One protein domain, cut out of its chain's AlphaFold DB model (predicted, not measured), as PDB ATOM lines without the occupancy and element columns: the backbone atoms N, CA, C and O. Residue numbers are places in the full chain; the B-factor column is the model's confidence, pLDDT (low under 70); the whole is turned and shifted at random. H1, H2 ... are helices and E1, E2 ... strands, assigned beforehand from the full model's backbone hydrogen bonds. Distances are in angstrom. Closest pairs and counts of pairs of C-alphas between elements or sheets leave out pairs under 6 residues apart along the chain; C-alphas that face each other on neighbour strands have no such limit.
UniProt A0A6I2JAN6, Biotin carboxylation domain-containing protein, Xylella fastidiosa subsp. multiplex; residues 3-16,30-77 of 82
ATOM      1  N   VAL A   3      33.837   1.891  12.557       94.38
ATOM      2  CA  VAL A   3      34.303   1.735  13.936       94.38
ATOM      3  C   VAL A   3      34.273   0.254  14.290       94.38
ATOM      4  O   VAL A   3      33.213  -0.368  14.254       94.38
ATOM      5  N   PHE A   4      35.434  -0.306  14.619       96.19
ATOM      6  CA  PHE A   4      35.598  -1.701  15.011       96.19
ATOM      7  C   PHE A   4      36.518  -1.790  16.225       96.19
ATOM      8  O   PHE A   4      37.623  -1.243  16.220       96.19
ATOM      9  N   PHE A   5      36.067  -2.517  17.241       96.12
ATOM     10  CA  PHE A   5      36.834  -2.828  18.439       96.12
ATOM     11  C   PHE A   5      36.890  -4.350  18.613       96.12
ATOM     12  O   PHE A   5      35.929  -5.028  18.243       96.12
ATOM     13  N   PRO A   6      37.996  -4.897  19.137       95.81
ATOM     14  CA  PRO A   6      38.116  -6.330  19.379       95.81
ATOM     15  C   PRO A   6      37.203  -6.787  20.523       95.81
ATOM     16  O   PRO A   6      36.868  -6.015  21.422       95.81
ATOM     17  N   GLU A   7      36.840  -8.067  20.511       93.50
ATOM     18  CA  GLU A   7      36.159  -8.719  21.633       93.50
ATOM     19  C   GLU A   7      37.151  -9.087  22.757       93.50
ATOM     20  O   GLU A   7      38.369  -9.003  22.600       93.50
ATOM     21  N   GLY A   8      36.649  -9.489  23.931       93.00
ATOM     22  CA  GLY A   8      37.497  -9.960  25.041       93.00
ATOM     23  C   GLY A   8      38.275  -8.865  25.793       93.00
ATOM     24  O   GLY A   8      39.101  -9.165  26.669       93.00
ATOM     25  N   VAL A   9      37.989  -7.599  25.487       96.25
ATOM     26  CA  VAL A   9      38.496  -6.406  26.171       96.25
ATOM     27  C   VAL A   9      37.336  -5.553  26.663       96.25
ATOM     28  O   VAL A   9      36.234  -5.602  26.119       96.25
ATOM     29  N   ARG A  10      37.572  -4.754  27.704       98.19
ATOM     30  CA  ARG A  10      36.584  -3.775  28.147       98.19
ATOM     31  C   ARG A  10      36.724  -2.524  27.287       98.19
ATOM     32  O   ARG A  10      37.809  -1.950  27.192       98.19
ATOM     33  N   LEU A  11      35.610  -2.098  26.709       97.31
ATOM     34  CA  LEU A  11      35.504  -0.872  25.936       97.31
ATOM     35  C   LEU A  11      34.564   0.096  26.656       97.31
ATOM     36  O   LEU A  11      33.378  -0.185  26.800       97.31
ATOM     37  N   ASP A  12      35.092   1.247  27.058       97.50
ATOM     38  CA  ASP A  12      34.287   2.372  27.535       97.50
ATOM     39  C   ASP A  12      34.307   3.448  26.439       97.50
ATOM     40  O   ASP A  12      35.264   4.219  26.349       97.50
ATOM     41  N   GLY A  13      33.289   3.506  25.583       94.56
ATOM     42  CA  GLY A  13      33.223   4.464  24.476       94.56
ATOM     43  C   GLY A  13      31.792   4.813  24.089       94.56
ATOM     44  O   GLY A  13      30.848   4.179  24.552       94.56
ATOM     45  N   TRP A  14      31.643   5.841  23.256       94.44
ATOM     46  CA  TRP A  14      30.332   6.364  22.842       94.44
ATOM     47  C   TRP A  14      30.163   6.448  21.321       94.44
ATOM     48  O   TRP A  14      29.075   6.751  20.836       94.44
ATOM     49  N   VAL A  15      31.227   6.169  20.563       93.50
ATOM     50  CA  VAL A  15      31.204   6.219  19.100       93.50
ATOM     51  C   VAL A  15      30.779   4.888  18.489       93.50
ATOM     52  O   VAL A  15      31.183   3.813  18.930       93.50
ATOM     53  N   ALA A  16      30.015   4.979  17.409       91.62
ATOM     54  CA  ALA A  16      29.677   3.883  16.519       91.62
ATOM     55  C   ALA A  16      29.890   4.321  15.062       91.62
ATOM     56  O   ALA A  16      30.204   5.477  14.762       91.62
ATOM     57  N   ALA A  30      36.735   6.696  22.803       96.44
ATOM     58  CA  ALA A  30      36.713   5.439  23.539       96.44
ATOM     59  C   ALA A  30      37.970   5.247  24.400       96.44
ATOM     60  O   ALA A  30      39.033   5.794  24.109       96.44
ATOM     61  N   LYS A  31      37.857   4.393  25.420       97.75
ATOM     62  CA  LYS A  31      38.958   3.847  26.218       97.75
ATOM     63  C   LYS A  31      38.987   2.330  26.045       97.75
ATOM     64  O   LYS A  31      37.983   1.658  26.286       97.75
ATOM     65  N   LEU A  32      40.148   1.809  25.663       97.62
ATOM     66  CA  LEU A  32      40.406   0.381  25.501       97.62
ATOM     67  C   LEU A  32      41.139  -0.142  26.738       97.62
ATOM     68  O   LEU A  32      42.211   0.356  27.078       97.62
ATOM     69  N   ILE A  33      40.548  -1.109  27.437       98.50
ATOM     70  CA  ILE A  33      41.018  -1.557  28.750       98.50
ATOM     71  C   ILE A  33      41.201  -3.076  28.730       98.50
ATOM     72  O   ILE A  33      40.279  -3.832  28.409       98.50
ATOM     73  N   VAL A  34      42.391  -3.534  29.120       98.50
ATOM     74  CA  VAL A  34      42.745  -4.956  29.188       98.50
ATOM     75  C   VAL A  34      43.130  -5.365  30.606       98.50
ATOM     76  O   VAL A  34      43.539  -4.542  31.419       98.50
ATOM     77  N   HIS A  35      43.004  -6.658  30.894       98.19
ATOM     78  CA  HIS A  35      43.390  -7.259  32.167       98.19
ATOM     79  C   HIS A  35      44.021  -8.633  31.921       98.19
ATOM     80  O   HIS A  35      43.529  -9.385  31.069       98.19
ATOM     81  N   ALA A  36      45.089  -8.937  32.660       98.19
ATOM     82  CA  ALA A  36      45.822 -10.201  32.642       98.19
ATOM     83  C   ALA A  36      46.565 -10.404  33.977       98.19
ATOM     84  O   ALA A  36      46.693  -9.468  34.762       98.19
ATOM     85  N   GLY A  37      47.060 -11.621  34.228       98.50
ATOM     86  CA  GLY A  37      47.716 -11.980  35.495       98.50
ATOM     87  C   GLY A  37      49.117 -11.390  35.698       98.50
ATOM     88  O   GLY A  37      49.598 -11.355  36.825       98.50
ATOM     89  N   THR A  38      49.768 -10.915  34.633       98.31
ATOM     90  CA  THR A  38      51.082 -10.257  34.688       98.31
ATOM     91  C   THR A  38      51.090  -8.998  33.827       98.31
ATOM     92  O   THR A  38      50.231  -8.818  32.955       98.31
ATOM     93  N   ARG A  39      52.072  -8.117  34.057       97.25
ATOM     94  CA  ARG A  39      52.246  -6.895  33.262       97.25
ATOM     95  C   ARG A  39      52.543  -7.235  31.804       97.25
ATOM     96  O   ARG A  39      51.975  -6.620  30.910       97.25
ATOM     97  N   GLU A  40      53.394  -8.222  31.573       97.69
ATOM     98  CA  GLU A  40      53.818  -8.677  30.252       97.69
ATOM     99  C   GLU A  40      52.616  -9.197  29.458       97.69
ATOM    100  O   GLU A  40      52.365  -8.726  28.350       97.69
ATOM    101  N   ALA A  41      51.797 -10.058  30.075       98.25
ATOM    102  CA  ALA A  41      50.577 -10.572  29.457       98.25
ATOM    103  C   ALA A  41      49.543  -9.459  29.206       98.25
ATOM    104  O   ALA A  41      48.823  -9.483  28.208       98.25
ATOM    105  N   ALA A  42      49.465  -8.452  30.085       98.38
ATOM    106  CA  ALA A  42      48.591  -7.300  29.874       98.38
ATOM    107  C   ALA A  42      49.070  -6.436  28.698       98.38
ATOM    108  O   ALA A  42      48.247  -5.977  27.911       98.38
ATOM    109  N   LEU A  43      50.381  -6.241  28.544       98.19
ATOM    110  CA  LEU A  43      50.964  -5.506  27.421       98.19
ATOM    111  C   LEU A  43      50.766  -6.240  26.093       98.19
ATOM    112  O   LEU A  43      50.438  -5.601  25.099       98.19
ATOM    113  N   GLU A  44      50.917  -7.565  26.071       98.19
ATOM    114  CA  GLU A  44      50.622  -8.392  24.894       98.19
ATOM    115  C   GLU A  44      49.146  -8.300  24.505       98.19
ATOM    116  O   GLU A  44      48.826  -8.006  23.354       98.19
ATOM    117  N   LYS A  45      48.241  -8.442  25.482       98.38
ATOM    118  CA  LYS A  45      46.800  -8.291  25.254       98.38
ATOM    119  C   LYS A  45      46.435  -6.881  24.779       98.38
ATOM    120  O   LYS A  45      45.566  -6.733  23.926       98.38
ATOM    121  N   LEU A  46      47.082  -5.842  25.313       98.50
ATOM    122  CA  LEU A  46      46.869  -4.461  24.870       98.50
ATOM    123  C   LEU A  46      47.369  -4.248  23.439       98.50
ATOM    124  O   LEU A  46      46.675  -3.614  22.649       98.50
ATOM    125  N   ALA A  47      48.547  -4.776  23.102       98.25
ATOM    126  CA  ALA A  47      49.112  -4.684  21.761       98.25
ATOM    127  C   ALA A  47      48.195  -5.349  20.726       98.25
ATOM    128  O   ALA A  47      47.870  -4.730  19.711       98.25
ATOM    129  N   ASP A  48      47.719  -6.560  21.023       98.25
ATOM    130  CA  ASP A  48      46.763  -7.281  20.182       98.25
ATOM    131  C   ASP A  48      45.450  -6.501  20.013       98.25
ATOM    132  O   ASP A  48      44.968  -6.293  18.895       98.25
ATOM    133  N   ALA A  49      44.917  -5.959  21.110       98.38
ATOM    134  CA  ALA A  49      43.682  -5.192  21.069       98.38
ATOM    135  C   ALA A  49      43.819  -3.896  20.240       98.38
ATOM    136  O   ALA A  49      42.925  -3.535  19.468       98.38
ATOM    137  N   LEU A  50      44.952  -3.198  20.352       98.25
ATOM    138  CA  LEU A  50      45.244  -2.011  19.545       98.25
ATOM    139  C   LEU A  50      45.457  -2.359  18.065       98.25
ATOM    140  O   LEU A  50      45.060  -1.576  17.199       98.25
ATOM    141  N   ALA A  51      46.058  -3.509  17.745       97.75
ATOM    142  CA  ALA A  51      46.233  -3.973  16.367       97.75
ATOM    143  C   ALA A  51      44.887  -4.273  15.684       97.75
ATOM    144  O   ALA A  51      44.698  -3.943  14.512       97.75
ATOM    145  N   HIS A  52      43.925  -4.809  16.439       97.44
ATOM    146  CA  HIS A  52      42.583  -5.142  15.952       97.44
ATOM    147  C   HIS A  52      41.558  -3.999  16.062       97.44
ATOM    148  O   HIS A  52      40.443  -4.123  15.553       97.44
ATOM    149  N   THR A  53      41.920  -2.864  16.665       97.69
ATOM    150  CA  THR A  53      41.075  -1.660  16.688       97.69
ATOM    151  C   THR A  53      41.153  -0.910  15.355       97.69
ATOM    152  O   THR A  53      42.239  -0.699  14.808       97.69
ATOM    153  N   ARG A  54      40.004  -0.470  14.827       95.81
ATOM    154  CA  ARG A  54      39.905   0.342  13.604       95.81
ATOM    155  C   ARG A  54      38.913   1.483  13.805       95.81
ATOM    156  O   ARG A  54      37.739   1.251  14.071       95.81
ATOM    157  N   LEU A  55      39.385   2.713  13.636       93.81
ATOM    158  CA  LEU A  55      38.592   3.941  13.705       93.81
ATOM    159  C   LEU A  55      38.885   4.759  12.444       93.81
ATOM    160  O   LEU A  55      39.954   5.351  12.316       93.81
ATOM    161  N   HIS A  56      37.956   4.755  11.486       92.31
ATOM    162  CA  HIS A  56      38.098   5.468  10.214       92.31
ATOM    163  C   HIS A  56      37.140   6.653  10.136       92.31
ATOM    164  O   HIS A  56      35.951   6.485  10.395       92.31
ATOM    165  N   GLY A  57      37.621   7.804   9.662       90.38
ATOM    166  CA  GLY A  57      36.808   9.012   9.452       90.38
ATOM    167  C   GLY A  57      37.254  10.229  10.250       90.38
ATOM    168  O   GLY A  57      36.863  11.340   9.918       90.38
ATOM    169  N   ILE A  58      38.098  10.019  11.255       91.00
ATOM    170  CA  ILE A  58      38.745  11.065  12.046       91.00
ATOM    171  C   ILE A  58      40.226  10.718  12.201       91.00
ATOM    172  O   ILE A  58      40.601   9.545  12.130       91.00
ATOM    173  N   ALA A  59      41.066  11.727  12.427       92.69
ATOM    174  CA  ALA A  59      42.415  11.477  12.913       92.69
ATOM    175  C   ALA A  59      42.336  10.874  14.325       92.69
ATOM    176  O   ALA A  59      41.513  11.291  15.139       92.69
ATOM    177  N   THR A  60      43.186   9.891  14.613       95.94
ATOM    178  CA  THR A  60      43.264   9.257  15.934       95.94
ATOM    179  C   THR A  60      44.717   9.127  16.363       95.94
ATOM    180  O   THR A  60      45.627   9.156  15.537       95.94
ATOM    181  N   ASN A  61      44.943   8.936  17.660       97.25
ATOM    182  CA  ASN A  61      46.258   8.630  18.216       97.25
ATOM    183  C   ASN A  61      46.562   7.118  18.226       97.25
ATOM    184  O   ASN A  61      47.468   6.687  18.934       97.25
ATOM    185  N   LEU A  62      45.821   6.299  17.470       97.31
ATOM    186  CA  LEU A  62      45.913   4.840  17.550       97.31
ATOM    187  C   LEU A  62      47.319   4.321  17.215       97.31
ATOM    188  O   LEU A  62      47.855   3.494  17.948       97.31
ATOM    189  N   ASP A  63      47.950   4.850  16.166       97.50
ATOM    190  CA  ASP A  63      49.319   4.468  15.796       97.50
ATOM    191  C   ASP A  63      50.351   4.916  16.832       97.50
ATOM    192  O   ASP A  63      51.296   4.186  17.122       97.50
ATOM    193  N   TYR A  64      50.132   6.071  17.460       98.25
ATOM    194  CA  TYR A  64      50.980   6.540  18.552       98.25
ATOM    195  C   TYR A  64      50.877   5.623  19.781       98.25
ATOM    196  O   TYR A  64      51.891   5.236  20.357       98.25
ATOM    197  N   LEU A  65      49.666   5.192  20.145       98.31
ATOM    198  CA  LEU A  65      49.462   4.230  21.232       98.31
ATOM    199  C   LEU A  65      50.116   2.875  20.928       98.31
ATOM    200  O   LEU A  65      50.726   2.283  21.818       98.31
ATOM    201  N   ARG A  66      50.047   2.400  19.676       98.38
ATOM    202  CA  ARG A  66      50.748   1.179  19.238       98.38
ATOM    203  C   ARG A  66      52.260   1.303  19.426       98.38
ATOM    204  O   ARG A  66      52.879   0.378  19.943       98.38
ATOM    205  N   GLN A  67      52.839   2.447  19.060       98.38
ATOM    206  CA  GLN A  67      54.268   2.711  19.252       98.38
ATOM    207  C   GLN A  67      54.659   2.719  20.734       98.38
ATOM    208  O   GLN A  67      55.636   2.072  21.094       98.38
ATOM    209  N   ILE A  68      53.877   3.372  21.605       98.00
ATOM    210  CA  ILE A  68      54.138   3.380  23.055       98.00
ATOM    211  C   ILE A  68      54.156   1.957  23.620       98.00
ATOM    212  O   ILE A  68      55.065   1.603  24.359       98.00
ATOM    213  N   VAL A  69      53.167   1.127  23.279       97.69
ATOM    214  CA  VAL A  69      53.071  -0.246  23.811       97.69
ATOM    215  C   VAL A  69      54.201  -1.149  23.294       97.69
ATOM    216  O   VAL A  69      54.600  -2.093  23.984       97.69
ATOM    217  N   ALA A  70      54.733  -0.852  22.106       97.06
ATOM    218  CA  ALA A  70      55.882  -1.540  21.525       97.06
ATOM    219  C   ALA A  70      57.242  -1.052  22.068       97.06
ATOM    220  O   ALA A  70      58.214  -1.798  21.985       97.06
ATOM    221  N   ASP A  71      57.326   0.160  22.631       97.94
ATOM    222  CA  ASP A  71      58.575   0.739  23.142       97.94
ATOM    223  C   ASP A  71      59.114  -0.051  24.348       97.94
ATOM    224  O   ASP A  71      58.416  -0.299  25.336       97.94
ATOM    225  N   GLU A  72      60.392  -0.429  24.289       97.06
ATOM    226  CA  GLU A  72      61.039  -1.236  25.324       97.06
ATOM    227  C   GLU A  72      61.053  -0.557  26.698       97.06
ATOM    228  O   GLU A  72      60.878  -1.237  27.708       97.06
ATOM    229  N   ARG A  73      61.185   0.774  26.765       96.94
ATOM    230  CA  ARG A  73      61.156   1.521  28.034       96.94
ATOM    231  C   ARG A  73      59.774   1.439  28.663       96.94
ATOM    232  O   ARG A  73      59.658   1.259  29.876       96.94
ATOM    233  N   PHE A  74      58.718   1.501  27.846       97.69
ATOM    234  CA  PHE A  74      57.348   1.323  28.328       97.69
ATOM    235  C   PHE A  74      57.116  -0.099  28.845       97.69
ATOM    236  O   PHE A  74      56.563  -0.289  29.938       97.69
ATOM    237  N   ARG A  75      57.600  -1.103  28.104       97.06
ATOM    238  CA  ARG A  75      57.523  -2.512  28.509       97.06
ATOM    239  C   ARG A  75      58.281  -2.767  29.813       97.06
ATOM    240  O   ARG A  75      57.705  -3.337  30.738       97.06
ATOM    241  N   ALA A  76      59.496  -2.234  29.933       96.94
ATOM    242  CA  ALA A  76      60.341  -2.311  31.126       96.94
ATOM    243  C   ALA A  76      59.838  -1.465  32.314       96.94
ATOM    244  O   ALA A  76      60.415  -1.529  33.397       96.94
ATOM    245  N   GLY A  77      58.786  -0.654  32.135       96.56
ATOM    246  CA  GLY A  77      58.251   0.210  33.192       96.56
ATOM    247  C   GLY A  77      59.148   1.403  33.544       96.56
ATOM    248  O   GLY A  77      58.976   2.007  34.600       96.56
TER     249      GLY A  77
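Overview. This is residues 3 to 16 and 30 to 77 of the 82 residues of the protein "Biotin carboxylation domain-containing protein" of Xylella fastidiosa subsp. multiplex (UniProt A0A6I2JAN6). A helical hairpin, H1 and H2, has a small two-strand ribbon, E1 and E2, near H1, and short H3 just past the end of H2. The 62 printed residues include, in order, E1, E2, H1, H2 and H3, a mixed class; the sheet E1 - E2 is antiparallel. The whole is compact, radius of gyration of the C-alphas 11.9 A, and elongated, 34 by 22 by 15 A.

Arrangement. Residues 3 to 4 pair antiparallel with 54 to 55. E1, residues 10 to 13, and E2, residues 30 to 33, are antiparallel neighbours; N 10 and O 33, 2.9 A apart, are within hydrogen-bond range. H1, residues 39 to 52, touches H2, residues 62 to 70, opposite ways at a shallow tilt of 28 degrees; their closest C-alphas, Ala 47 and Val 69, are 6.3 A apart. Every O i to N i+4 pair in H1 and H2 is within range; H3, residues 72 to 75, is too short for one.

Along the chain. E1 begins at C-alpha 10 (36.584, -3.775, 28.147). H1 measures 19.9 A, H2 12.5 A. H3 ends at C-alpha 75 (57.523, -2.512, 28.509).

Size, cuts and confidence. Residues 17 to 29 are cut out, a 10.1 A gap between C-alphas 16 and 30. No printed residue is under 70 in pLDDT.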